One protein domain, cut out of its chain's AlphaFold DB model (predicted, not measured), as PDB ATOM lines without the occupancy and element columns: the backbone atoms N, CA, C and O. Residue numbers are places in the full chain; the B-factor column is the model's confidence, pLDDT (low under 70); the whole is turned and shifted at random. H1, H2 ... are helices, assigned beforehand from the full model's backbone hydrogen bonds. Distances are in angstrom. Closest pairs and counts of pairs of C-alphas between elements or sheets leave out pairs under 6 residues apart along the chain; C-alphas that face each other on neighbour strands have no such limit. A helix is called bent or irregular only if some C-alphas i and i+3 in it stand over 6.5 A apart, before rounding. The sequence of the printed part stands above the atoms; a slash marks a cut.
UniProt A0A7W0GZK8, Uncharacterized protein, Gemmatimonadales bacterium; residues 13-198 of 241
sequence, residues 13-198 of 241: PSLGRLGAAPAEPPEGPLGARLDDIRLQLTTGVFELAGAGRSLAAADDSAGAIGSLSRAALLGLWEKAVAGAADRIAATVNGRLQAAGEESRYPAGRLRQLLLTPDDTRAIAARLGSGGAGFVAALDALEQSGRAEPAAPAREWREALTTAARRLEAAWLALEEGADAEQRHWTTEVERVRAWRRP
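This is residues 13 to 198 of the 241 residues of an uncharacterized protein of Gemmatimonadales bacterium (UniProt A0A7W0GZK8). This is a long rod of helices, built on two long ones, H4 and H8, which run side by side the same way. H2 lies along the first part of H4, H6 crosses H4 and H8 at a steep tilt, H7 runs back beside the first part of H8 and touches the start of H4, H3 folds back on H2, H5 folds back on the last part of H4, and the small H1 packs on H8. The printed part has 186 residues, with eight named helices, H1 to H8 in order, and no named strand; the class is all helix. The whole is loose, with a radius of gyration of the C-alphas of 20.7 A and spans of 78 by 33 by 22 A.

H1, residues 13 to 19, touches H8, residues 152 to 193, the same way at a shallow tilt of 14 degrees; their closest C-alphas, of Ser 14 and Arg 165, are 5.3 A apart. H2, residues 35 to 57, and H3, residues 61 to 67, form a hairpin, with C-alphas 52 and 64 closest at 4.0 A. H4, residues 70 to 103, is the hub, touching five helices. Its residues 72 to 84 touch H2, opposite ways at a shallow tilt of 13 degrees, with C-alphas 80 and 37 closest at 5.9 A. H4 and H5, residues 107 to 113, form a hairpin, closest at C-alphas 100 and 110, 6.8 A. H6, residues 117 to 129, touches H4 at a steep tilt of 50 degrees, with C-alphas 124 and 85 closest at 5.1 A. H4, H7, residues 132 to 145, and H8 form an up and down bundle, each running against the one before it. C-alphas 70 and 138 are the closest of H4 and H7, 5.1 A. H7 and H8 form a hairpin, with C-alphas 134 and 166 closest at 4.8 A. Every O i to N i+4 pair is within hydrogen-bond range in H2, H3, H4, H6 and H7, against 36 of 38 in H8, 2 of 3 in H5 and 0 of 3 in H1, where 2 of 4 O i to N i+3 pairs are.

H1 begins at C-alpha 13, (204.563, 229.372, 339.891), and is irregular, with C-alphas 14 and 17 9.1 A apart. H2 is 32.4 A long, H4 49.1 A, H6 18.4 A and H7 20.1 A. H8, 59.5 A long, ends at C-alpha 193, (164.013, 236.903, 358.305).

The C-alphas farthest apart, of Ala 150 and Pro 198, are 77.5 A apart. The printed part has no cut. The link from H1 to H2, residues 20 to 34, is long. The mean pLDDT of the printed part is 91.5; residues 21 to 26 and 147 to 152 are under 70.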
ATOM      1  N   PRO A  13     204.262 230.407 338.898       87.88
ATOM      2  CA  PRO A  13     204.563 229.372 339.891       87.88
ATOM      3  C   PRO A  13     204.619 229.872 341.343       87.88
ATOM      4  O   PRO A  13     204.445 229.087 342.268       87.88
ATOM      5  N   SER A  14     204.880 231.165 341.552       88.00
ATOM      6  CA  SER A  14     204.997 231.776 342.884       88.00
ATOM      7  C   SER A  14     203.686 232.349 343.411       88.00
ATOM      8  O   SER A  14     203.615 232.671 344.591       88.00
ATOM      9  N   LEU A  15     202.675 232.488 342.549       87.75
ATOM     10  CA  LEU A  15     201.325 232.919 342.913       87.75
ATOM     11  C   LEU A  15     200.432 231.740 343.338       87.75
ATOM     12  O   LEU A  15     199.328 231.965 343.823       87.75
ATOM     13  N   GLY A  16     200.869 230.494 343.124       88.06
ATOM     14  CA  GLY A  16     200.171 229.290 343.578       88.06
ATOM     15  C   GLY A  16     198.678 229.282 343.225       88.06
ATOM     16  O   GLY A  16     198.303 229.359 342.051       88.06
ATOM     17  N   ARG A  17     197.812 229.203 344.242       84.31
ATOM     18  CA  ARG A  17     196.345 229.181 344.091       84.31
ATOM     19  C   ARG A  17     195.763 230.497 343.581       84.31
ATOM     20  O   ARG A  17     194.721 230.466 342.932       84.31
ATOM     21  N   LEU A  18     196.425 231.631 343.815       83.75
ATOM     22  CA  LEU A  18     195.977 232.932 343.310       83.75
ATOM     23  C   LEU A  18     195.987 232.965 341.772       83.75
ATOM     24  O   LEU A  18     195.086 233.541 341.159       83.75
ATOM     25  N   GLY A  19     196.964 232.294 341.151       77.50
ATOM     26  CA  GLY A  19     197.074 232.150 339.695       77.50
ATOM     27  C   GLY A  19     196.234 231.019 339.094       77.50
ATOM     28  O   GLY A  19     195.973 231.024 337.893       77.50
ATOM     29  N   ALA A  20     195.792 230.052 339.901       77.94
ATOM     30  CA  ALA A  20     194.997 228.922 339.430       77.94
ATOM     31  C   ALA A  20     193.511 229.297 339.320       77.94
ATOM     32  O   ALA A  20     192.952 229.929 340.214       77.94
ATOM     33  N   ALA A  21     192.834 228.907 338.239       65.88
ATOM     34  CA  ALA A  21     191.378 228.994 338.184       65.88
ATOM     35  C   ALA A  21     190.776 227.885 339.072       65.88
ATOM     36  O   ALA A  21     191.100 226.715 338.851       65.88
ATOM     37  N   PRO A  22     189.936 228.201 340.078       67.12
ATOM     38  CA  PRO A  22     189.218 227.173 340.814       67.12
ATOM     39  C   PRO A  22     188.230 226.468 339.874       67.12
ATOM     40  O   PRO A  22     187.657 227.096 338.985       67.12
ATOM     41  N   ALA A  23     188.049 225.158 340.062       64.44
ATOM     42  CA  ALA A  23     187.125 224.353 339.258       64.44
ATOM     43  C   ALA A  23     185.662 224.786 339.462       64.44
ATOM     44  O   ALA A  23     184.890 224.820 338.509       64.44
ATOM     45  N   GLU A  24     185.321 225.182 340.690       67.94
ATOM     46  CA  GLU A  24     184.093 225.894 341.020       67.94
ATOM     47  C   GLU A  24     184.446 227.079 341.928       67.94
ATOM     48  O   GLU A  24     185.166 226.892 342.914       67.94
ATOM     49  N   PRO A  25     183.992 228.299 341.596       64.69
ATOM     50  CA  PRO A  25     184.215 229.462 342.439       64.69
ATOM     51  C   PRO A  25     183.514 229.256 343.788       64.69
ATOM     52  O   PRO A  25     182.297 229.027 343.795       64.69
ATOM     53  N   PRO A  26     184.238 229.307 344.923       68.94
ATOM     54  CA  PRO A  26     183.627 229.126 346.228       68.94
ATOM     55  C   PRO A  26     182.624 230.254 346.464       68.94
ATOM     56  O   PRO A  26     182.960 231.438 346.482       68.94
ATOM     57  N   GLU A  27     181.358 229.883 346.614       75.81
ATOM     58  CA  GLU A  27     180.340 230.824 347.033       75.81
ATOM     59  C   GLU A  27     180.453 231.014 348.543       75.81
ATOM     60  O   GLU A  27     180.344 230.055 349.309       75.81
ATOM     61  N   GLY A  28     180.700 232.254 348.965       79.56
ATOM     62  CA  GLY A  28     180.781 232.564 350.381       79.56
ATOM     63  C   GLY A  28     179.453 232.301 351.111       79.56
ATOM     64  O   GLY A  28     178.399 232.194 350.479       79.56
ATOM     65  N   PRO A  29     179.456 232.256 352.452       85.38
ATOM     66  CA  PRO A  29     178.282 231.937 353.276       85.38
ATOM     67  C   PRO A  29     177.020 232.771 352.988       85.38
ATOM     68  O   PRO A  29     175.904 232.301 353.206       85.38
ATOM     69  N   LEU A  30     177.181 234.013 352.516       87.56
ATOM     70  CA  LEU A  30     176.079 234.899 352.114       87.56
ATOM     71  C   LEU A  30     175.912 235.030 350.595       87.56
ATOM     72  O   LEU A  30     174.991 235.709 350.123       87.56
ATOM     73  N   GLY A  31     176.773 234.382 349.821       88.88
ATOM     74  CA  GLY A  31     176.798 234.452 348.369       88.88
ATOM     75  C   GLY A  31     177.752 235.491 347.788       88.88
ATOM     76  O   GLY A  31     177.719 235.720 346.580       88.88
ATOM     77  N   ALA A  32     178.588 236.154 348.600       90.25
ATOM     78  CA  ALA A  32     179.568 237.091 348.058       90.25
ATOM     79  C   ALA A  32     180.720 236.297 347.426       90.25
ATOM     80  O   ALA A  32     181.416 235.546 348.109       90.25
ATOM     81  N   ARG A  33     180.898 236.460 346.112       90.69
ATOM     82  CA  ARG A  33     181.985 235.849 345.332       90.69
ATOM     83  C   ARG A  33     183.087 236.869 345.090       90.69
ATOM     84  O   ARG A  33     182.776 238.032 344.822       90.69
ATOM     85  N   LEU A  34     184.343 236.432 345.164       92.31
ATOM     86  CA  LEU A  34     185.528 237.285 345.003       92.31
ATOM     87  C   LEU A  34     186.360 236.941 343.756       92.31
ATOM     88  O   LEU A  34     187.410 237.538 343.538       92.31
ATOM     89  N   ASP A  35     185.912 235.999 342.923       91.25
ATOM     90  CA  ASP A  35     186.690 235.486 341.789       91.25
ATOM     91  C   ASP A  35     187.031 236.537 340.738       91.25
ATOM     92  O   ASP A  35     188.110 236.493 340.151       91.25
ATOM     93  N   ASP A  36     186.134 237.487 340.497       92.50
ATOM     94  CA  ASP A  36     186.381 238.586 339.570       92.50
ATOM     95  C   ASP A  36     187.447 239.547 340.111       92.50
ATOM     96  O   ASP A  36     188.304 240.003 339.356       92.50
ATOM     97  N   ILE A  37     187.454 239.791 341.424       95.44
ATOM     98  CA  ILE A  37     188.475 240.600 342.103       95.44
ATOM     99  C   ILE A  37     189.821 239.871 342.087       95.44
ATOM    100  O   ILE A  37     190.847 240.474 341.769       95.44
ATOM    101  N   ARG A  38     189.812 238.560 342.357       94.44
ATOM    102  CA  ARG A  38     190.987 237.689 342.243       94.44
ATOM    103  C   ARG A  38     191.585 237.760 340.845       94.44
ATOM    104  O   ARG A  38     192.786 237.956 340.694       94.44
ATOM    105  N   LEU A  39     190.737 237.619 339.825       93.69
ATOM    106  CA  LEU A  39     191.142 237.670 338.428       93.69
ATOM    107  C   LEU A  39     191.759 239.030 338.092       93.69
ATOM    108  O   LEU A  39     192.840 239.065 337.519       93.69
ATOM    109  N   GLN A  40     191.133 240.136 338.502       96.06
ATOM    110  CA  GLN A  40     191.680 241.481 338.291       96.06
ATOM    111  C   GLN A  40     193.043 241.679 338.968       96.06
ATOM    112  O   GLN A  40     193.943 242.251 338.354       96.06
ATOM    113  N   LEU A  41     193.212 241.194 340.203       96.69
ATOM    114  CA  LEU A  41     194.487 241.249 340.924       96.69
ATOM    115  C   LEU A  41     195.574 240.467 340.176       96.69
ATOM    116  O   LEU A  41     196.639 241.009 339.882       96.69
ATOM    117  N   THR A  42     195.294 239.211 339.829       95.44
ATOM    118  CA  THR A  42     196.233 238.333 339.120       95.44
ATOM    119  C   THR A  42     196.583 238.880 337.735       95.44
ATOM    120  O   THR A  42     197.757 238.905 337.367       95.44
ATOM    121  N   THR A  43     195.594 239.372 336.983       95.44
ATOM    122  CA  THR A  43     195.811 240.037 335.693       95.44
ATOM    123  C   THR A  43     196.711 241.256 335.853       95.44
ATOM    124  O   THR A  43     197.705 241.352 335.142       95.44
ATOM    125  N   GLY A  44     196.439 242.132 336.826       97.25
ATOM    126  CA  GLY A  44     197.272 243.308 337.077       97.25
ATOM    127  C   GLY A  44     198.726 242.946 337.396       97.25
ATOM    128  O   GLY A  44     199.649 243.560 336.869       97.25
ATOM    129  N   VAL A  45     198.958 241.901 338.197       96.12
ATOM    130  CA  VAL A  45     200.319 241.417 338.492       96.12
ATOM    131  C   VAL A  45     201.021 240.919 337.225       96.12
ATOM    132  O   VAL A  45     202.194 241.233 337.011       96.12
ATOM    133  N   PHE A  46     200.325 240.168 336.367       95.25
ATOM    134  CA  PHE A  46     200.902 239.693 335.108       95.25
ATOM    135  C   PHE A  46     201.159 240.814 334.104       95.25
ATOM    136  O   PHE A  46     202.172 240.764 333.407       95.25
ATOM    137  N   GLU A  47     200.307 241.835 334.052       96.56
ATOM    138  CA  GLU A  47     200.526 243.023 333.224       96.56
ATOM    139  C   GLU A  47     201.782 243.784 333.666       96.56
ATOM    140  O   GLU A  47     202.638 244.084 332.831       96.56
ATOM    141  N   LEU A  48     201.963 244.009 334.975       96.12
ATOM    142  CA  LEU A  48     203.175 244.640 335.513       96.12
ATOM    143  C   LEU A  48     204.435 243.807 335.239       96.12
ATOM    144  O   LEU A  48     205.481 244.361 334.893       96.12
ATOM    145  N   ALA A  49     204.349 242.479 335.367       93.88
ATOM    146  CA  ALA A  49     205.462 241.581 335.065       93.88
ATOM    147  C   ALA A  49     205.795 241.554 333.566       93.88
ATOM    148  O   ALA A  49     206.969 241.573 333.195       93.88
ATOM    149  N   GLY A  50     204.778 241.556 332.702       93.75
ATOM    150  CA  GLY A  50     204.931 241.636 331.251       93.75
ATOM    151  C   GLY A  50     205.583 242.944 330.809       93.75
ATOM    152  O   GLY A  50     206.530 242.914 330.024       93.75
ATOM    153  N   ALA A  51     205.148 244.074 331.373       94.44
ATOM    154  CA  ALA A  51     205.786 245.372 331.164       94.44
ATOM    155  C   ALA A  51     207.232 245.396 331.689       94.44
ATOM    156  O   ALA A  51     208.130 245.909 331.028       94.44
ATOM    157  N   GLY A  52     207.498 244.766 332.837       92.25
ATOM    158  CA  GLY A  52     208.857 244.624 333.359       92.25
ATOM    159  C   GLY A  52     209.776 243.849 332.408       92.25
ATOM    160  O   GLY A  52     210.906 244.264 332.161       92.25
ATOM    161  N   ARG A  53     209.285 242.747 331.822       92.44
ATOM    162  CA  ARG A  53     210.039 241.946 330.842       92.44
ATOM    163  C   ARG A  53     210.297 242.690 329.540       92.44
ATOM    164  O   ARG A  53     211.391 242.568 328.999       92.44
ATOM    165  N   SER A  54     209.320 243.440 329.030       93.31
ATOM    166  CA  SER A  54     209.514 244.212 327.797       93.31
ATOM    167  C   SER A  54     210.558 245.318 327.982       93.31
ATOM    168  O   SER A  54     211.391 245.509 327.098       93.31
ATOM    169  N   LEU A  55     210.577 245.975 329.146       91.31
ATOM    170  CA  LEU A  55     211.600 246.964 329.510       91.31
ATOM    171  C   LEU A  55     212.980 246.319 329.676       91.31
ATOM    172  O   LEU A  55     213.959 246.813 329.121       91.31
ATOM    173  N   ALA A  56     213.055 245.166 330.344       88.50
ATOM    174  CA  ALA A  56     214.299 244.412 330.475       88.50
ATOM    175  C   ALA A  56     214.864 243.966 329.113       88.50
ATOM    176  O   ALA A  56     216.069 244.059 328.882       88.50
ATOM    177  N   ALA A  57     214.004 243.538 328.183       90.06
ATOM    178  CA  ALA A  57     214.398 243.185 326.817       90.06
ATOM    179  C   ALA A  57     214.895 244.395 326.000       90.06
ATOM    180  O   ALA A  57     215.667 244.221 325.060       90.06
ATOM    181  N   ALA A  58     214.479 245.609 326.372       90.69
ATOM    182  CA  ALA A  58     214.958 246.871 325.812       90.69
ATOM    183  C   ALA A  58     216.209 247.423 326.532       90.69
ATOM    184  O   ALA A  58     216.586 248.567 326.289       90.69
ATOM    185  N   ASP A  59     216.838 246.626 327.407       88.00
ATOM    186  CA  ASP A  59     217.982 247.001 328.256       88.00
ATOM    187  C   ASP A  59     217.676 248.125 329.276       88.00
ATOM    188  O   ASP A  59     218.570 248.667 329.927       88.00
ATOM    189  N   ASP A  60     216.393 248.429 329.504       88.50
ATOM    190  CA  ASP A  60     215.934 249.362 330.535       88.50
ATOM    191  C   ASP A  60     215.703 248.640 331.869       88.50
ATOM    192  O   ASP A  60     214.585 248.356 332.309       88.50
ATOM    193  N   SER A  61     216.814 248.340 332.535       85.75
ATOM    194  CA  SER A  61     216.826 247.699 333.852       85.75
ATOM    195  C   SER A  61     216.108 248.525 334.931       85.75
ATOM    196  O   SER A  61     215.436 247.968 335.799       85.75
ATOM    197  N   ALA A  62     216.227 249.855 334.879       86.06
ATOM    198  CA  ALA A  62     215.589 250.740 335.851       86.06
ATOM    199  C   ALA A  62     214.065 250.762 335.660       86.06
ATOM    200  O   ALA A  62     213.319 250.650 336.637       86.06
ATOM    201  N   GLY A  63     213.602 250.822 334.409       87.38
ATOM    202  CA  GLY A  63     212.193 250.688 334.058       87.38
ATOM    203  C   GLY A  63     211.620 249.326 334.450       87.38
ATOM    204  O   GLY A  63     210.534 249.266 335.029       87.38
ATOM    205  N   ALA A  64     212.361 248.237 334.221       88.25
ATOM    206  CA  ALA A  64     211.934 246.889 334.598       88.25
ATOM    207  C   ALA A  64     211.681 246.753 336.112       88.25
ATOM    208  O   ALA A  64     210.639 246.233 336.522       88.25
ATOM    209  N   ILE A  65     212.595 247.276 336.941       88.19
ATOM    210  CA  ILE A  65     212.428 247.341 338.403       88.19
ATOM    211  C   ILE A  65     211.251 248.255 338.775       88.19
ATOM    212  O   ILE A  65     210.445 247.902 339.637       88.19
ATOM    213  N   GLY A  66     211.126 249.413 338.118       88.25
ATOM    214  CA  GLY A  66     210.061 250.386 338.370       88.25
ATOM    215  C   GLY A  66     208.652 249.847 338.101       88.25
ATOM    216  O   GLY A  66     207.730 250.130 338.870       88.25
ATOM    217  N   SER A  67     208.491 249.019 337.063       92.19
ATOM    218  CA  SER A  67     207.216 248.370 336.721       92.19
ATOM    219  C   SER A  67     206.686 247.493 337.861       92.19
ATOM    220  O   SER A  67     205.497 247.497 338.166       92.19
ATOM    221  N   LEU A  68     207.581 246.785 338.553       92.50
ATOM    222  CA  LEU A  68     207.265 245.909 339.686       92.50
ATOM    223  C   LEU A  68     207.597 246.575 341.028       92.50
ATOM    224  O   LEU A  68     208.032 245.925 341.979       92.50
ATOM    225  N   SER A  69     207.407 247.892 341.104       92.12
ATOM    226  CA  SER A  69     207.660 248.651 342.323       92.12
ATOM    227  C   SER A  69     206.684 248.292 343.445       92.12
ATOM    228  O   SER A  69     205.542 247.875 343.224       92.12
ATOM    229  N   ARG A  70     207.120 248.559 344.680       95.38
ATOM    230  CA  ARG A  70     206.275 248.522 345.877       95.38
ATOM    231  C   ARG A  70     204.954 249.259 345.669       95.38
ATOM    232  O   ARG A  70     203.911 248.728 346.026       95.38
ATOM    233  N   ALA A  71     204.994 250.467 345.105       95.81
ATOM    234  CA  ALA A  71     203.802 251.289 344.909       95.81
ATOM    235  C   ALA A  71     202.801 250.641 343.940       95.81
ATOM    236  O   ALA A  71     201.608 250.609 344.233       95.81
ATOM    237  N   ALA A  72     203.282 250.082 342.825       96.38
ATOM    238  CA  ALA A  72     202.425 249.428 341.840       96.38
ATOM    239  C   ALA A  72     201.744 248.176 342.419       96.38
ATOM    240  O   ALA A  72     200.526 248.022 342.324       96.38
ATOM    241  N   LEU A  73     202.517 247.312 343.085       97.44
ATOM    242  CA  LEU A  73     202.002 246.083 343.691       97.44
ATOM    243  C   LEU A  73     201.077 246.356 344.888       97.44
ATOM    244  O   LEU A  73     200.045 245.698 345.027       97.44
ATOM    245  N   LEU A  74     201.407 247.344 345.724       97.75
ATOM    246  CA  LEU A  74     200.553 247.759 346.837       97.75
ATOM    247  C   LEU A  74     199.226 248.335 346.334       97.75
ATOM    248  O   LEU A  74     198.179 247.969 346.858       97.75
ATOM    249  N   GLY A  75     199.250 249.160 345.284       98.12
ATOM    250  CA  GLY A  75     198.031 249.721 344.698       98.12
ATOM    251  C   GLY A  75     197.079 248.650 344.155       98.12
ATOM    252  O   GLY A  75     195.864 248.762 344.330       98.12
ATOM    253  N   LEU A  76     197.605 247.576 343.549       98.12
ATOM    254  CA  LEU A  76     196.787 246.427 343.134       98.12
ATOM    255  C   LEU A  76     196.149 245.715 344.333       98.12
ATOM    256  O   LEU A  76     194.962 245.387 344.293       98.12
ATOM    257  N   TRP A  77     196.918 245.504 345.403       98.12
ATOM    258  CA  TRP A  77     196.424 244.887 346.633       98.12
ATOM    259  C   TRP A  77     195.337 245.726 347.314       98.12
ATOM    260  O   TRP A  77     194.265 245.211 347.623       98.12
ATOM    261  N   GLU A  78     195.567 247.026 347.498       98.25
ATOM    262  CA  GLU A  78     194.598 247.939 348.115       98.25
ATOM    263  C   GLU A  78     193.296 248.010 347.310       98.25
ATOM    264  O   GLU A  78     192.206 247.978 347.883       98.25
ATOM    265  N   LYS A  79     193.397 248.022 345.975       98.31
ATOM    266  CA  LYS A  79     192.231 247.957 345.089       98.31
ATOM    267  C   LYS A  79     191.455 246.648 345.259       98.31
ATOM    268  O   LYS A  79     190.226 246.680 345.279       98.31
ATOM    269  N   ALA A  80     192.145 245.516 345.403       98.12
ATOM    270  CA  ALA A  80     191.505 244.224 345.643       98.12
ATOM    271  C   ALA A  80     190.787 244.181 347.004       98.12
ATOM    272  O   ALA A  80     189.640 243.743 347.078       98.12
ATOM    273  N   VAL A  81     191.418 244.700 348.065       98.50
ATOM    274  CA  VAL A  81     190.814 244.812 349.406       98.50
ATOM    275  C   VAL A  81     189.560 245.685 349.378       98.50
ATOM    276  O   VAL A  81     188.521 245.281 349.903       98.50
ATOM    277  N   ALA A  82     189.632 246.862 348.748       98.19
ATOM    278  CA  ALA A  82     188.490 247.762 348.616       98.19
ATOM    279  C   ALA A  82     187.342 247.103 347.834       98.19
ATOM    280  O   ALA A  82     186.211 247.074 348.313       98.19
ATOM    281  N   GLY A  83     187.651 246.482 346.690       98.19
ATOM    282  CA  GLY A  83     186.662 245.762 345.888       98.19
ATOM    283  C   GLY A  83     185.988 244.618 346.650       98.19
ATOM    284  O   GLY A  83     184.778 244.429 346.528       98.19
ATOM    285  N   ALA A  84     186.737 243.881 347.477       97.50
ATOM    286  CA  ALA A  84     186.187 242.809 348.307       97.50
ATOM    287  C   ALA A  84     185.248 243.348 349.394       97.50
ATOM    288  O   ALA A  84     184.155 242.812 349.582       97.50
ATOM    289  N   ALA A  85     185.634 244.433 350.069       98.12
ATOM    290  CA  ALA A  85     184.793 245.076 351.073       98.12
ATOM    291  C   ALA A  85     183.490 245.619 350.468       98.12
ATOM    292  O   ALA A  85     182.412 245.352 351.002       98.12
ATOM    293  N   ASP A  86     183.572 246.305 349.324       98.25
ATOM    294  CA  ASP A  86     182.406 246.810 348.591       98.25
ATOM    295  C   ASP A  86     181.468 245.670 348.180       98.25
ATOM    296  O   ASP A  86     180.249 245.756 348.364       98.25
ATOM    297  N   ARG A  87     182.029 244.568 347.662       97.50
ATOM    298  CA  ARG A  87     181.269 243.375 347.273       97.50
ATOM    299  C   ARG A  87     180.522 242.775 348.459       97.50
ATOM    300  O   ARG A  87     179.325 242.525 348.344       97.50
ATOM    301  N   ILE A  88     181.202 242.566 349.585       97.00
ATOM    302  CA  ILE A  88     180.584 242.017 350.801       97.00
ATOM    303  C   ILE A  88     179.477 242.948 351.293       97.00
ATOM    304  O   ILE A  88     178.365 242.481 351.542       97.00
ATOM    305  N   ALA A  89     179.738 244.254 351.378       97.81
ATOM    306  CA  ALA A  89     178.756 245.220 351.855       97.81
ATOM    307  C   ALA A  89     177.503 245.262 350.969       97.81
ATOM    308  O   ALA A  89     176.377 245.236 351.474       97.81
ATOM    309  N   ALA A  90     177.684 245.251 349.646       97.50
ATOM    310  CA  ALA A  90     176.582 245.185 348.693       97.50
ATOM    311  C   ALA A  90     175.768 243.890 348.845       97.50
ATOM    312  O   ALA A  90     174.536 243.941 348.892       97.50
ATOM    313  N   THR A  91     176.434 242.736 348.974       97.44
ATOM    314  CA  THR A  91     175.761 241.446 349.182       97.44
ATOM    315  C   THR A  91     174.978 241.428 350.491       97.44
ATOM    316  O   THR A  91     173.806 241.053 350.488       97.44
ATOM    317  N   VAL A  92     175.576 241.864 351.603       97.44
ATOM    318  CA  VAL A  92     174.909 241.926 352.913       97.44
ATOM    319  C   VAL A  92     173.680 242.833 352.853       97.44
ATOM    320  O   VAL A  92     172.596 242.411 353.254       97.44
ATOM    321  N   ASN A  93     173.807 244.037 352.289       98.06
ATOM    322  CA  ASN A  93     172.688 244.968 352.156       98.06
ATOM    323  C   ASN A  93     171.555 244.393 351.299       98.06
ATOM    324  O   ASN A  93     170.393 244.481 351.695       98.06
ATOM    325  N   GLY A  94     171.878 243.752 350.172       97.62
ATOM    326  CA  GLY A  94     170.883 243.077 349.338       97.62
ATOM    327  C   GLY A  94     170.166 241.941 350.077       97.62
ATOM    328  O   GLY A  94     168.943 241.828 350.010       97.62
ATOM    329  N   ARG A  95     170.903 241.131 350.848       97.19
ATOM    330  CA  ARG A  95     170.335 240.034 351.651       97.19
ATOM    331  C   ARG A  95     169.459 240.538 352.798       97.19
ATOM    332  O   ARG A  95     168.390 239.975 353.023       97.19
ATOM    333  N   LEU A  96     169.870 241.599 353.492       97.44
ATOM    334  CA  LEU A  96     169.069 242.243 354.537       97.44
ATOM    335  C   LEU A  96     167.775 242.831 353.971       97.44
ATOM    336  O   LEU A  96     166.719 242.682 354.583       97.44
ATOM    337  N   GLN A  97     167.839 243.472 352.801       97.50
ATOM    338  CA  GLN A  97     166.658 244.005 352.122       97.50
ATOM    339  C   GLN A  97     165.680 242.894 351.739       97.50
ATOM    340  O   GLN A  97     164.517 242.965 352.134       97.50
ATOM    341  N   ALA A  98     166.162 241.832 351.089       96.62
ATOM    342  CA  ALA A  98     165.341 240.673 350.740       96.62
ATOM    343  C   ALA A  98     164.689 240.032 351.981       96.62
ATOM    344  O   ALA A  98     163.477 239.823 352.016       96.62
ATOM    345  N   ALA A  99     165.457 239.806 353.053       96.25
ATOM    346  CA  ALA A  99     164.924 239.280 354.312       96.25
ATOM    347  C   ALA A  99     163.892 240.225 354.961       96.25
ATOM    348  O   ALA A  99     162.914 239.780 355.571       96.25
ATOM    349  N   GLY A 100     164.093 241.537 354.834       96.06
ATOM    350  CA  GLY A 100     163.158 242.555 355.304       96.06
ATOM    351  C   GLY A 100     161.834 242.542 354.540       96.06
ATOM    352  O   GLY A 100     160.773 242.678 355.152       96.06
ATOM    353  N   GLU A 101     161.879 242.334 353.226       94.62
ATOM    354  CA  GLU A 101     160.695 242.180 352.376       94.62
ATOM    355  C   GLU A 101     159.925 240.896 352.711       94.62
ATOM    356  O   GLU A 101     158.716 240.955 352.959       94.62
ATOM    357  N   GLU A 102     160.628 239.762 352.824       94.25
ATOM    358  CA  GLU A 102     160.066 238.455 353.194       94.25
ATOM    359  C   GLU A 102     159.324 238.504 354.543       94.25
ATOM    360  O   GLU A 102     158.196 238.021 354.674       94.25
ATOM    361  N   SER A 103     159.933 239.133 355.552       94.12
ATOM    362  CA  SER A 103     159.391 239.222 356.918       94.12
ATOM    363  C   SER A 103     158.452 240.417 357.143       94.12
ATOM    364  O   SER A 103     157.837 240.546 358.207       94.12
ATOM    365  N   ARG A 104     158.297 241.305 356.148       92.75
ATOM    366  CA  ARG A 104     157.604 242.606 356.266       92.75
ATOM    367  C   ARG A 104     158.146 243.471 357.410       92.75
ATOM    368  O   ARG A 104     157.359 244.122 358.122       92.75
ATOM    369  N   TYR A 105     159.464 243.444 357.585       93.31
ATOM    370  CA  TYR A 105     160.199 244.148 358.628       93.31
ATOM    371  C   TYR A 105     160.000 245.674 358.537       93.31
ATOM    372  O   TYR A 105     159.859 246.220 357.440       93.31
ATOM    373  N   PRO A 106     159.995 246.420 359.659       93.69
ATOM    374  CA  PRO A 106     159.831 247.870 359.618       93.69
ATOM    375  C   PRO A 106     160.996 248.571 358.898       93.69
ATOM    376  O   PRO A 106     162.136 248.526 359.358       93.69
ATOM    377  N   ALA A 107     160.698 249.308 357.825       92.88
ATOM    378  CA  ALA A 107     161.704 249.949 356.969       92.88
ATOM    379  C   ALA A 107     162.643 250.926 357.704       92.88
ATOM    380  O   ALA A 107     163.798 251.081 357.320       92.88
ATOM    381  N   GLY A 108     162.162 251.598 358.757       94.25
ATOM    382  CA  GLY A 108     162.994 252.492 359.570       94.25
ATOM    383  C   GLY A 108     164.062 251.745 360.371       94.25
ATOM    384  O   GLY A 108     165.192 252.208 360.450       94.25
ATOM    385  N   ARG A 109     163.721 250.564 360.904       94.06
ATOM    386  CA  ARG A 109     164.678 249.701 361.609       94.06
ATOM    387  C   ARG A 109     165.621 249.011 360.630       94.06
ATOM    388  O   ARG A 109     166.809 248.948 360.896       94.06
ATOM    389  N   LEU A 110     165.108 248.560 359.481       95.75
ATOM    390  CA  LEU A 110     165.942 247.960 358.437       95.75
ATOM    391  C   LEU A 110     167.036 248.925 357.976       95.75
ATOM    392  O   LEU A 110     168.191 248.537 357.888       95.75
ATOM    393  N   ARG A 111     166.690 250.200 357.752       95.50
ATOM    394  CA  ARG A 111     167.653 251.239 357.357       95.50
ATOM    395  C   ARG A 111     168.807 251.422 358.343       95.50
ATOM    396  O   ARG A 111     169.881 251.802 357.908       95.50
ATOM    397  N   GLN A 112     168.593 251.162 359.632       95.50
ATOM    398  CA  GLN A 112     169.641 251.250 360.656       95.50
ATOM    399  C   GLN A 112     170.582 250.038 360.654       95.50
ATOM    400  O   GLN A 112     171.646 250.113 361.254       95.50
ATOM    401  N   LEU A 113     170.186 248.931 360.016       95.06
ATOM    402  CA  LEU A 113     170.986 247.708 359.908       95.06
ATOM    403  C   LEU A 113     171.802 247.638 358.614       95.06
ATOM    404  O   LEU A 113     172.677 246.787 358.503       95.06
ATOM    405  N   LEU A 114     171.492 248.478 357.621       97.00
ATOM    406  CA  LEU A 114     172.235 248.499 356.365       97.00
ATOM    407  C   LEU A 114     173.636 249.065 356.596       97.00
ATOM    408  O   LEU A 114     173.795 250.103 357.237       97.00
ATOM    409  N   LEU A 115     174.627 248.399 356.010       96.88
ATOM    410  CA  LEU A 115     176.017 248.822 356.015       96.88
ATOM    411  C   LEU A 115     176.166 250.170 355.316       96.88
ATOM    412  O   LEU A 115     175.702 250.364 354.184       96.88
ATOM    413  N   THR A 116     176.844 251.080 356.004       97.56
ATOM    414  CA  THR A 116     177.208 252.415 355.537       97.56
ATOM    415  C   THR A 116     178.613 252.417 354.917       97.56
ATOM    416  O   THR A 116     179.369 251.459 355.093       97.56
ATOM    417  N   PRO A 117     179.026 253.501 354.231       97.12
ATOM    418  CA  PRO A 117     180.402 253.632 353.748       97.12
ATOM    419  C   PRO A 117     181.461 253.528 354.856       97.12
ATOM    420  O   PRO A 117     182.588 253.106 354.602       97.12
ATOM    421  N   ASP A 118     181.118 253.901 356.089       97.75
ATOM    422  CA  ASP A 118     182.021 253.805 357.237       97.75
ATOM    423  C   ASP A 118     182.214 252.345 357.647       97.75
ATOM    424  O   ASP A 118     183.345 251.914 357.883       97.75
ATOM    425  N   ASP A 119     181.136 251.563 357.625       97.75
ATOM    426  CA  ASP A 119     181.197 250.126 357.878       97.75
ATOM    427  C   ASP A 119     181.990 249.406 356.784       97.75
ATOM    428  O   ASP A 119     182.833 248.564 357.090       97.75
ATOM    429  N   THR A 120     181.806 249.787 355.515       98.19
ATOM    430  CA  THR A 120     182.595 249.244 354.399       98.19
ATOM    431  C   THR A 120     184.085 249.530 354.572       98.19
ATOM    432  O   THR A 120     184.913 248.640 354.379       98.19
ATOM    433  N   ARG A 121     184.456 250.740 355.015       97.88
ATOM    434  CA  ARG A 121     185.855 251.071 355.340       97.88
ATOM    435  C   ARG A 121     186.383 250.244 356.510       97.88
ATOM    436  O   ARG A 121     187.533 249.810 356.477       97.88
ATOM    437  N   ALA A 122     185.556 249.989 357.523       97.75
ATOM    438  CA  ALA A 122     185.927 249.125 358.640       97.75
ATOM    439  C   ALA A 122     186.129 247.662 358.199       97.75
ATOM    440  O   ALA A 122     187.083 247.025 358.647       97.75
ATOM    441  N   ILE A 123     185.287 247.148 357.294       97.62
ATOM    442  CA  ILE A 123     185.464 245.832 356.659       97.62
ATOM    443  C   ILE A 123     186.785 245.808 355.883       97.62
ATOM    444  O   ILE A 123     187.610 244.930 356.122       97.62
ATOM    445  N   ALA A 124     187.039 246.800 355.024       97.94
ATOM    446  CA  ALA A 124     188.278 246.899 354.253       97.94
ATOM    447  C   ALA A 124     189.525 246.899 355.151       97.94
ATOM    448  O   ALA A 124     190.484 246.186 354.868       97.94
ATOM    449  N   ALA A 125     189.505 247.630 356.268       97.38
ATOM    450  CA  ALA A 125     190.608 247.643 357.226       97.38
ATOM    451  C   ALA A 125     190.847 246.265 357.872       97.38
ATOM    452  O   ALA A 125     191.996 245.834 357.995       97.38
ATOM    453  N   ARG A 126     189.776 245.547 358.248       96.56
ATOM    454  CA  ARG A 126     189.883 244.180 358.786       96.56
ATOM    455  C   ARG A 126     190.449 243.214 357.749       96.56
ATOM    456  O   ARG A 126     191.408 242.510 358.055       96.56
ATOM    457  N   LEU A 127     189.919 243.224 356.524       96.69
ATOM    458  CA  LEU A 127     190.400 242.370 355.430       96.69
ATOM    459  C   LEU A 127     191.860 242.678 355.063       96.69
ATOM    460  O   LEU A 127     192.677 241.772 354.925       96.69
ATOM    461  N   GLY A 128     192.212 243.962 354.968       94.56
ATOM    462  CA  GLY A 128     193.558 244.416 354.625       94.56
ATOM    463  C   GLY A 128     194.619 244.067 355.671       94.56
ATOM    464  O   GLY A 128     195.793 243.943 355.319       94.56
ATOM    465  N   SER A 129     194.231 243.844 356.933       93.75
ATOM    466  CA  SER A 129     195.162 243.468 358.010       93.75
ATOM    467  C   SER A 129     195.910 242.153 357.737       93.75
ATOM    468  O   SER A 129     197.081 242.025 358.103       93.75
ATOM    469  N   GLY A 130     195.299 241.225 356.985       91.38
ATOM    470  CA  GLY A 130     195.942 239.992 356.514       91.38
ATOM    471  C   GLY A 130     197.099 240.223 355.527       91.38
ATOM    472  O   GLY A 130     197.945 239.351 355.344       91.38
ATOM    473  N   GLY A 131     197.193 241.418 354.937       94.00
ATOM    474  CA  GLY A 131     198.244 241.817 353.999       94.00
ATOM    475  C   GLY A 131     199.553 242.285 354.641       94.00
ATOM    476  O   GLY A 131     200.502 242.575 353.916       94.00
ATOM    477  N   ALA A 132     199.664 242.354 355.974       95.25
ATOM    478  CA  ALA A 132     200.852 242.903 356.645       95.25
ATOM    479  C   ALA A 132     202.168 242.207 356.231       95.25
ATOM    480  O   ALA A 132     203.181 242.864 355.985       95.25
ATOM    481  N   GLY A 133     202.147 240.878 356.081       96.56
ATOM    482  CA  GLY A 133     203.310 240.110 355.620       96.56
ATOM    483  C   GLY A 133     203.677 240.361 354.153       96.56
ATOM    484  O   GLY A 133     204.844 240.231 353.785       96.56
ATOM    485  N   PHE A 134     202.705 240.738 353.321       97.62
ATOM    486  CA  PHE A 134     202.942 241.162 351.943       97.62
ATOM    487  C   PHE A 134     203.557 242.561 351.891       97.62
ATOM    488  O   PHE A 134     204.566 242.739 351.217       97.62
ATOM    489  N   VAL A 135     203.044 243.514 352.675       97.44
ATOM    490  CA  VAL A 135     203.619 244.869 352.772       97.44
ATOM    491  C   VAL A 135     205.086 244.816 353.202       97.44
ATOM    492  O   VAL A 135     205.932 245.410 352.539       97.44
ATOM    493  N   ALA A 136     205.418 244.018 354.222       97.50
ATOM    494  CA  ALA A 136     206.805 243.830 354.652       97.50
ATOM    495  C   ALA A 136     207.702 243.236 353.544       97.50
ATOM    496  O   ALA A 136     208.870 243.602 353.414       97.50
ATOM    497  N   ALA A 137     207.164 242.335 352.714       97.44
ATOM    498  CA  ALA A 137     207.892 241.793 351.568       97.44
ATOM    499  C   ALA A 137     208.076 242.826 350.446       97.44
ATOM    500  O   ALA A 137     209.118 242.824 349.792       97.44
ATOM    501  N   LEU A 138     207.114 243.731 350.249       96.88
ATOM    502  CA  LEU A 138     207.259 244.852 349.321       96.88
ATOM    503  C   LEU A 138     208.298 245.873 349.798       96.88
ATOM    504  O   LEU A 138     209.036 246.410 348.974       96.88
ATOM    505  N   ASP A 139     208.395 246.120 351.106       96.44
ATOM    506  CA  ASP A 139     209.440 246.979 351.675       96.44
ATOM    507  C   ASP A 139     210.838 246.385 351.417       96.44
ATOM    508  O   ASP A 139     211.760 247.102 351.024       96.44
ATOM    509  N   ALA A 140     210.996 245.064 351.573       93.94
ATOM    510  CA  ALA A 140     212.240 244.359 351.250       93.94
ATOM    511  C   ALA A 140     212.550 244.365 349.738       93.94
ATOM    512  O   ALA A 140     213.701 244.539 349.328       93.94
ATOM    513  N   LEU A 141     211.523 244.227 348.894       93.50
ATOM    514  CA  LEU A 141     211.646 244.357 347.440       93.50
ATOM    515  C   LEU A 141     212.138 245.754 347.040       93.50
ATOM    516  O   LEU A 141     213.056 245.881 346.235       93.50
ATOM    517  N   GLU A 142     211.577 246.807 347.630       92.31
ATOM    518  CA  GLU A 142     212.009 248.176 347.357       92.31
ATOM    519  C   GLU A 142     213.454 248.429 347.808       92.31
ATOM    520  O   GLU A 142     214.223 249.068 347.089       92.31
ATOM    521  N   GLN A 143     213.851 247.895 348.964       90.62
ATOM    522  CA  GLN A 143     215.229 247.992 349.454       90.62
ATOM    523  C   GLN A 143     216.221 247.296 348.512       90.62
ATOM    524  O   GLN A 143     217.239 247.891 348.160       90.62
ATOM    525  N   SER A 144     215.903 246.082 348.046       87.56
ATOM    526  CA  SER A 144     216.757 245.349 347.094       87.56
ATOM    527  C   SER A 144     216.847 246.027 345.721       87.56
ATOM    528  O   SER A 144     217.901 245.992 345.092       87.56
ATOM    529  N   GLY A 145     215.788 246.715 345.279       81.94
ATOM    530  CA  GLY A 145     215.786 247.487 344.030       81.94
ATOM    531  C   GLY A 145     216.612 248.780 344.072       81.94
ATOM    532  O   GLY A 145     216.919 249.333 343.017       81.94
ATOM    533  N   ARG A 146     216.986 249.268 345.264       78.75
ATOM    534  CA  ARG A 146     217.799 250.487 345.455       78.75
ATOM    535  C   ARG A 146     219.302 250.216 345.625       78.75
ATOM    536  O   ARG A 146     220.073 251.171 345.687       78.75
ATOM    537  N   ALA A 147     219.730 248.956 345.730       67.25
ATOM    538  CA  ALA A 147     221.134 248.599 345.943       67.25
ATOM    539  C   ALA A 147     222.003 248.779 344.671       67.25
ATOM    540  O   ALA A 147     221.565 248.509 343.554       67.25
ATOM    541  N   GLU A 148     223.256 249.225 344.842       55.69
ATOM    542  CA  GLU A 148     224.247 249.487 343.777       55.69
ATOM    543  C   GLU A 148     224.837 248.189 343.143       55.69
ATOM    544  O   GLU A 148     224.735 247.096 343.699       55.69
ATOM    545  N   PRO A 149     225.461 248.216 341.948       52.50
ATOM    546  CA  PRO A 149     224.862 247.626 340.756       52.50
ATOM    547  C   PRO A 149     225.225 246.150 340.470       52.50
ATOM    548  O   PRO A 149     224.789 245.631 339.443       52.50
ATOM    549  N   ALA A 150     226.050 245.456 341.274       51.09
ATOM    550  CA  ALA A 150     226.685 244.174 340.876       51.09
ATOM    551  C   ALA A 150     226.082 242.864 341.420       51.09
ATOM    552  O   ALA A 150     226.021 241.882 340.681       51.09
ATOM    553  N   ALA A 151     225.627 242.853 342.669       52.03
ATOM    554  CA  ALA A 151     224.810 241.806 343.292       52.03
ATOM    555  C   ALA A 151     223.252 241.963 343.213       52.03
ATOM    556  O   ALA A 151     222.571 240.951 343.399       52.03
ATOM    557  N   PRO A 152     222.643 243.132 342.871       62.91
ATOM    558  CA  PRO A 152     221.204 243.388 343.051       62.91
ATOM    559  C   PRO A 152     220.251 242.514 342.241       62.91
ATOM    560  O   PRO A 152     219.137 242.269 342.678       62.91
ATOM    561  N   ALA A 153     220.641 242.039 341.052       77.94
ATOM    562  CA  ALA A 153     219.688 241.390 340.143       77.94
ATOM    563  C   ALA A 153     219.146 240.060 340.695       77.94
ATOM    564  O   ALA A 153     217.991 239.708 340.455       77.94
ATOM    565  N   ARG A 154     219.970 239.313 341.442       83.38
ATOM    566  CA  ARG A 154     219.544 238.064 342.083       83.38
ATOM    567  C   ARG A 154     218.728 238.340 343.343       83.38
ATOM    568  O   ARG A 154     217.666 237.749 343.497       83.38
ATOM    569  N   GLU A 155     219.202 239.243 344.195       87.06
ATOM    570  CA  GLU A 155     218.523 239.618 345.441       87.06
ATOM    571  C   GLU A 155     217.142 240.220 345.166       87.06
ATOM    572  O   GLU A 155     216.157 239.810 345.773       87.06
ATOM    573  N   TRP A 156     217.042 241.111 344.176       89.62
ATOM    574  CA  TRP A 156     215.774 241.674 343.721       89.62
ATOM    575  C   TRP A 156     214.824 240.594 343.192       89.62
ATOM    576  O   TRP A 156     213.646 240.576 343.542       89.62
ATOM    577  N   ARG A 157     215.328 239.631 342.408       90.69
ATOM    578  CA  ARG A 157     214.524 238.507 341.900       90.69
ATOM    579  C   ARG A 157     213.995 237.620 343.027       90.69
ATOM    580  O   ARG A 157     212.835 237.199 342.998       90.69
ATOM    581  N   GLU A 158     214.834 237.323 344.013       91.69
ATOM    582  CA  GLU A 158     214.462 236.542 345.196       91.69
ATOM    583  C   GLU A 158     213.437 237.296 346.061       91.69
ATOM    584  O   GLU A 158     212.441 236.706 346.497       91.69
ATOM    585  N   ALA A 159     213.609 238.609 346.237       93.50
ATOM    586  CA  ALA A 159     212.653 239.471 346.927       93.50
ATOM    587  C   ALA A 159     211.306 239.540 346.191       93.50
ATOM    588  O   ALA A 159     210.257 239.416 346.820       93.50
ATOM    589  N   LEU A 160     211.313 239.641 344.860       93.94
ATOM    590  CA  LEU A 160     210.103 239.657 344.037       93.94
ATOM    591  C   LEU A 160     209.351 238.322 344.111       93.94
ATOM    592  O   LEU A 160     208.135 238.292 344.292       93.94
ATOM    593  N   THR A 161     210.079 237.207 344.035       94.25
ATOM    594  CA  THR A 161     209.521 235.856 344.216       94.25
ATOM    595  C   THR A 161     208.890 235.711 345.602       94.25
ATOM    596  O   THR A 161     207.810 235.139 345.755       94.25
ATOM    597  N   THR A 162     209.542 236.264 346.626       95.81
ATOM    598  CA  THR A 162     209.025 236.290 347.997       95.81
ATOM    599  C   THR A 162     207.767 237.149 348.106       95.81
ATOM    600  O   THR A 162     206.794 236.709 348.714       95.81
ATOM    601  N   ALA A 163     207.742 238.328 347.480       96.25
ATOM    602  CA  ALA A 163     206.567 239.192 347.430       96.25
ATOM    603  C   ALA A 163     205.378 238.497 346.747       96.25
ATOM    604  O   ALA A 163     204.276 238.537 347.284       96.25
ATOM    605  N   ALA A 164     205.597 237.778 345.641       95.25
ATOM    606  CA  ALA A 164     204.551 237.003 344.966       95.25
ATOM    607  C   ALA A 164     203.951 235.905 345.869       95.25
ATOM    608  O   ALA A 164     202.731 235.803 345.985       95.25
ATOM    609  N   ARG A 165     204.788 235.149 346.594       95.81
ATOM    610  CA  ARG A 165     204.310 234.143 347.568       95.81
ATOM    611  C   ARG A 165     203.550 234.776 348.731       95.81
ATOM    612  O   ARG A 165     202.586 234.214 349.243       95.81
ATOM    613  N   ARG A 166     203.994 235.949 349.188       97.31
ATOM    614  CA  ARG A 166     203.316 236.688 350.260       97.31
ATOM    615  C   ARG A 166     202.003 237.302 349.794       97.31
ATOM    616  O   ARG A 166     201.091 237.387 350.606       97.31
ATOM    617  N   LEU A 167     201.886 237.661 348.517       97.50
ATOM    618  CA  LEU A 167     200.626 238.084 347.914       97.50
ATOM    619  C   LEU A 167     199.604 236.944 347.904       97.50
ATOM    620  O   LEU A 167     198.458 237.168 348.274       97.50
ATOM    621  N   GLU A 168     200.014 235.722 347.549       95.38
ATOM    622  CA  GLU A 168     199.143 234.543 347.660       95.38
ATOM    623  C   GLU A 168     198.659 234.348 349.104       95.38
ATOM    624  O   GLU A 168     197.461 234.224 349.346       95.38
ATOM    625  N   ALA A 169     199.571 234.381 350.080       95.56
ATOM    626  CA  ALA A 169     199.203 234.249 351.489       95.56
ATOM    627  C   ALA A 169     198.244 235.361 351.956       95.56
ATOM    628  O   ALA A 169     197.296 235.085 352.690       95.56
ATOM    629  N   ALA A 170     198.465 236.603 351.512       97.31
ATOM    630  CA  ALA A 170     197.582 237.730 351.803       97.31
ATOM    631  C   ALA A 170     196.193 237.544 351.178       97.31
ATOM    632  O   ALA A 170     195.189 237.808 351.836       97.31
ATOM    633  N   TRP A 171     196.121 237.041 349.943       96.44
ATOM    634  CA  TRP A 171     194.858 236.715 349.284       96.44
ATOM    635  C   TRP A 171     194.073 235.638 350.043       96.44
ATOM    636  O   TRP A 171     192.890 235.821 350.309       96.44
ATOM    637  N   LEU A 172     194.729 234.551 350.457       94.19
ATOM    638  CA  LEU A 172     194.081 233.491 351.239       94.19
ATOM    639  C   LEU A 172     193.554 234.011 352.587       94.19
ATOM    640  O   LEU A 172     192.450 233.659 352.996       94.19
ATOM    641  N   ALA A 173     194.311 234.883 353.259       95.88
ATOM    642  CA  ALA A 173     193.859 235.531 354.491       95.88
ATOM    643  C   ALA A 173     192.663 236.472 354.253       95.88
ATOM    644  O   ALA A 173     191.776 236.576 355.100       95.88
ATOM    645  N   LEU A 174     192.616 237.144 353.098       96.50
ATOM    646  CA  LEU A 174     191.475 237.961 352.688       96.50
ATOM    647  C   LEU A 174     190.232 237.103 352.435       96.50
ATOM    648  O   LEU A 174     189.158 237.487 352.889       96.50
ATOM    649  N   GLU A 175     190.361 235.955 351.765       94.81
ATOM    650  CA  GLU A 175     189.254 235.003 351.573       94.81
ATOM    651  C   GLU A 175     188.711 234.506 352.920       94.81
ATOM    652  O   GLU A 175     187.507 234.570 353.166       94.81
ATOM    653  N   GLU A 176     189.590 234.099 353.837       94.38
ATOM    654  CA  GLU A 176     189.189 233.661 355.179       94.38
ATOM    655  C   GLU A 176     188.490 234.782 355.969       94.38
ATOM    656  O   GLU A 176     187.450 234.558 356.599       94.38
ATOM    657  N   GLY A 177     189.027 236.004 355.903       95.81
ATOM    658  CA  GLY A 177     188.419 237.185 356.513       95.81
ATOM    659  C   GLY A 177     187.050 237.516 355.914       95.81
ATOM    660  O   GLY A 177     186.113 237.829 356.650       95.81
ATOM    661  N   ALA A 178     186.904 237.391 354.595       95.75
ATOM    662  CA  ALA A 178     185.640 237.593 353.897       95.75
ATOM    663  C   ALA A 178     184.593 236.547 354.304       95.75
ATOM    664  O   ALA A 178     183.436 236.894 354.540       95.75
ATOM    665  N   ASP A 179     184.987 235.284 354.445       95.06
ATOM    666  CA  ASP A 179     184.107 234.212 354.918       95.06
ATOM    667  C   ASP A 179     183.699 234.394 356.383       95.06
ATOM    668  O   ASP A 179     182.571 234.070 356.774       95.06
ATOM    669  N   ALA A 180     184.600 234.898 357.225       94.81
ATOM    670  CA  ALA A 180     184.285 235.245 358.607       94.81
ATOM    671  C   ALA A 180     183.262 236.392 358.678       94.81
ATOM    672  O   ALA A 180     182.264 236.279 359.395       94.81
ATOM    673  N   GLU A 181     183.462 237.451 357.890       96.06
ATOM    674  CA  GLU A 181     182.543 238.589 357.814       96.06
ATOM    675  C   GLU A 181     181.167 238.148 357.288       96.06
ATOM    676  O   GLU A 181     180.137 238.468 357.882       96.06
ATOM    677  N   GLN A 182     181.125 237.324 356.238       95.56
ATOM    678  CA  GLN A 182     179.867 236.784 355.721       95.56
ATOM    679  C   GLN A 182     179.119 235.948 356.767       95.56
ATOM    680  O   GLN A 182     177.927 236.170 356.964       95.56
ATOM    681  N   ARG A 183     179.800 235.040 357.487       95.19
ATOM    682  CA  ARG A 183     179.182 234.241 358.567       95.19
ATOM    683  C   ARG A 183     178.599 235.107 359.678       95.19
ATOM    684  O   ARG A 183     177.522 234.797 360.193       95.19
ATOM    685  N   HIS A 184     179.298 236.179 360.047       94.19
ATOM    686  CA  HIS A 184     178.802 237.128 361.038       94.19
ATOM    687  C   HIS A 184     177.451 237.714 360.599       94.19
ATOM    688  O   HIS A 184     176.463 237.619 361.332       94.19
ATOM    689  N   TRP A 185     177.376 238.206 359.362       96.12
ATOM    690  CA  TRP A 185     176.163 238.815 358.816       96.12
ATOM    691  C   TRP A 185     175.044 237.820 358.497       96.12
ATOM    692  O   TRP A 185     173.876 238.201 358.577       96.12
ATOM    693  N   THR A 186     175.344 236.547 358.215       95.38
ATOM    694  CA  THR A 186     174.316 235.499 358.071       95.38
ATOM    695  C   THR A 186     173.396 235.463 359.287       95.38
ATOM    696  O   THR A 186     172.178 235.401 359.139       95.38
ATOM    697  N   THR A 187     173.957 235.581 360.492       93.44
ATOM    698  CA  THR A 187     173.176 235.548 361.736       93.44
ATOM    699  C   THR A 187     172.194 236.721 361.828       93.44
ATOM    700  O   THR A 187     171.053 236.546 362.259       93.44
ATOM    701  N   GLU A 188     172.608 237.914 361.403       95.00
ATOM    702  CA  GLU A 188     171.753 239.105 361.403       95.00
ATOM    703  C   GLU A 188     170.675 239.038 360.314       95.00
ATOM    704  O   GLU A 188     169.513 239.358 360.577       95.00
ATOM    705  N   VAL A 189     171.013 238.538 359.121       96.06
ATOM    706  CA  VAL A 189     170.039 238.296 358.044       96.06
ATOM    707  C   VAL A 189     168.961 237.313 358.501       96.06
ATOM    708  O   VAL A 189     167.772 237.597 358.345       96.06
ATOM    709  N   GLU A 190     169.339 236.196 359.131       95.19
ATOM    710  CA  GLU A 190     168.363 235.232 359.652       95.19
ATOM    711  C   GLU A 190     167.523 235.813 360.794       95.19
ATOM    712  O   GLU A 190     166.330 235.524 360.890       95.19
ATOM    713  N   ARG A 191     168.090 236.689 361.634       94.38
ATOM    714  CA  ARG A 191     167.321 237.397 362.668       94.38
ATOM    715  C   ARG A 191     166.243 238.291 362.054       94.38
ATOM    716  O   ARG A 191     165.119 238.314 362.558       94.38
ATOM    717  N   VAL A 192     166.568 239.020 360.985       95.56
ATOM    718  CA  VAL A 192     165.590 239.835 360.249       95.56
ATOM    719  C   VAL A 192     164.536 238.936 359.609       95.56
ATOM    720  O   VAL A 192     163.348 239.190 359.787       95.56
ATOM    721  N   ARG A 193     164.940 237.847 358.945       94.62
ATOM    722  CA  ARG A 193     164.013 236.903 358.305       94.62
ATOM    723  C   ARG A 193     163.060 236.238 359.302       94.62
ATOM    724  O   ARG A 193     161.874 236.087 359.020       94.62
ATOM    725  N   ALA A 194     163.555 235.865 360.480       94.50
ATOM    726  CA  ALA A 194     162.764 235.235 361.534       94.50
ATOM    727  C   ALA A 194     161.809 236.209 362.246       94.50
ATOM    728  O   ALA A 194     160.962 235.775 363.037       94.50
ATOM    729  N   TRP A 195     161.928 237.517 361.996       93.62
ATOM    730  CA  TRP A 195     161.076 238.510 362.628       93.62
ATOM    731  C   TRP A 195     159.607 238.283 362.269       93.62
ATOM    732  O   TRP A 195     159.219 238.179 361.105       93.62
ATOM    733  N   ARG A 196     158.758 238.256 363.296       87.12
ATOM    734  CA  ARG A 196     157.305 238.229 363.143       87.12
ATOM    735  C   ARG A 196     156.710 239.495 363.726       87.12
ATOM    736  O   ARG A 196     157.125 239.963 364.787       87.12
ATOM    737  N   ARG A 197     155.686 240.025 363.053       81.94
ATOM    738  CA  ARG A 197     154.892 241.133 363.589       81.94
ATOM    739  C   ARG A 197     154.305 240.728 364.944       81.94
ATOM    740  O   ARG A 197     153.663 239.679 365.014       81.94
ATOM    741  N   PRO A 198     154.484 241.533 366.005       80.31
ATOM    742  CA  PRO A 198     153.864 241.245 367.289       80.31
ATOM    743  C   PRO A 198     152.338 241.309 367.139       80.31
ATOM    744  O   PRO A 198     151.778 242.366 366.861       80.31
TER     745      PRO A 198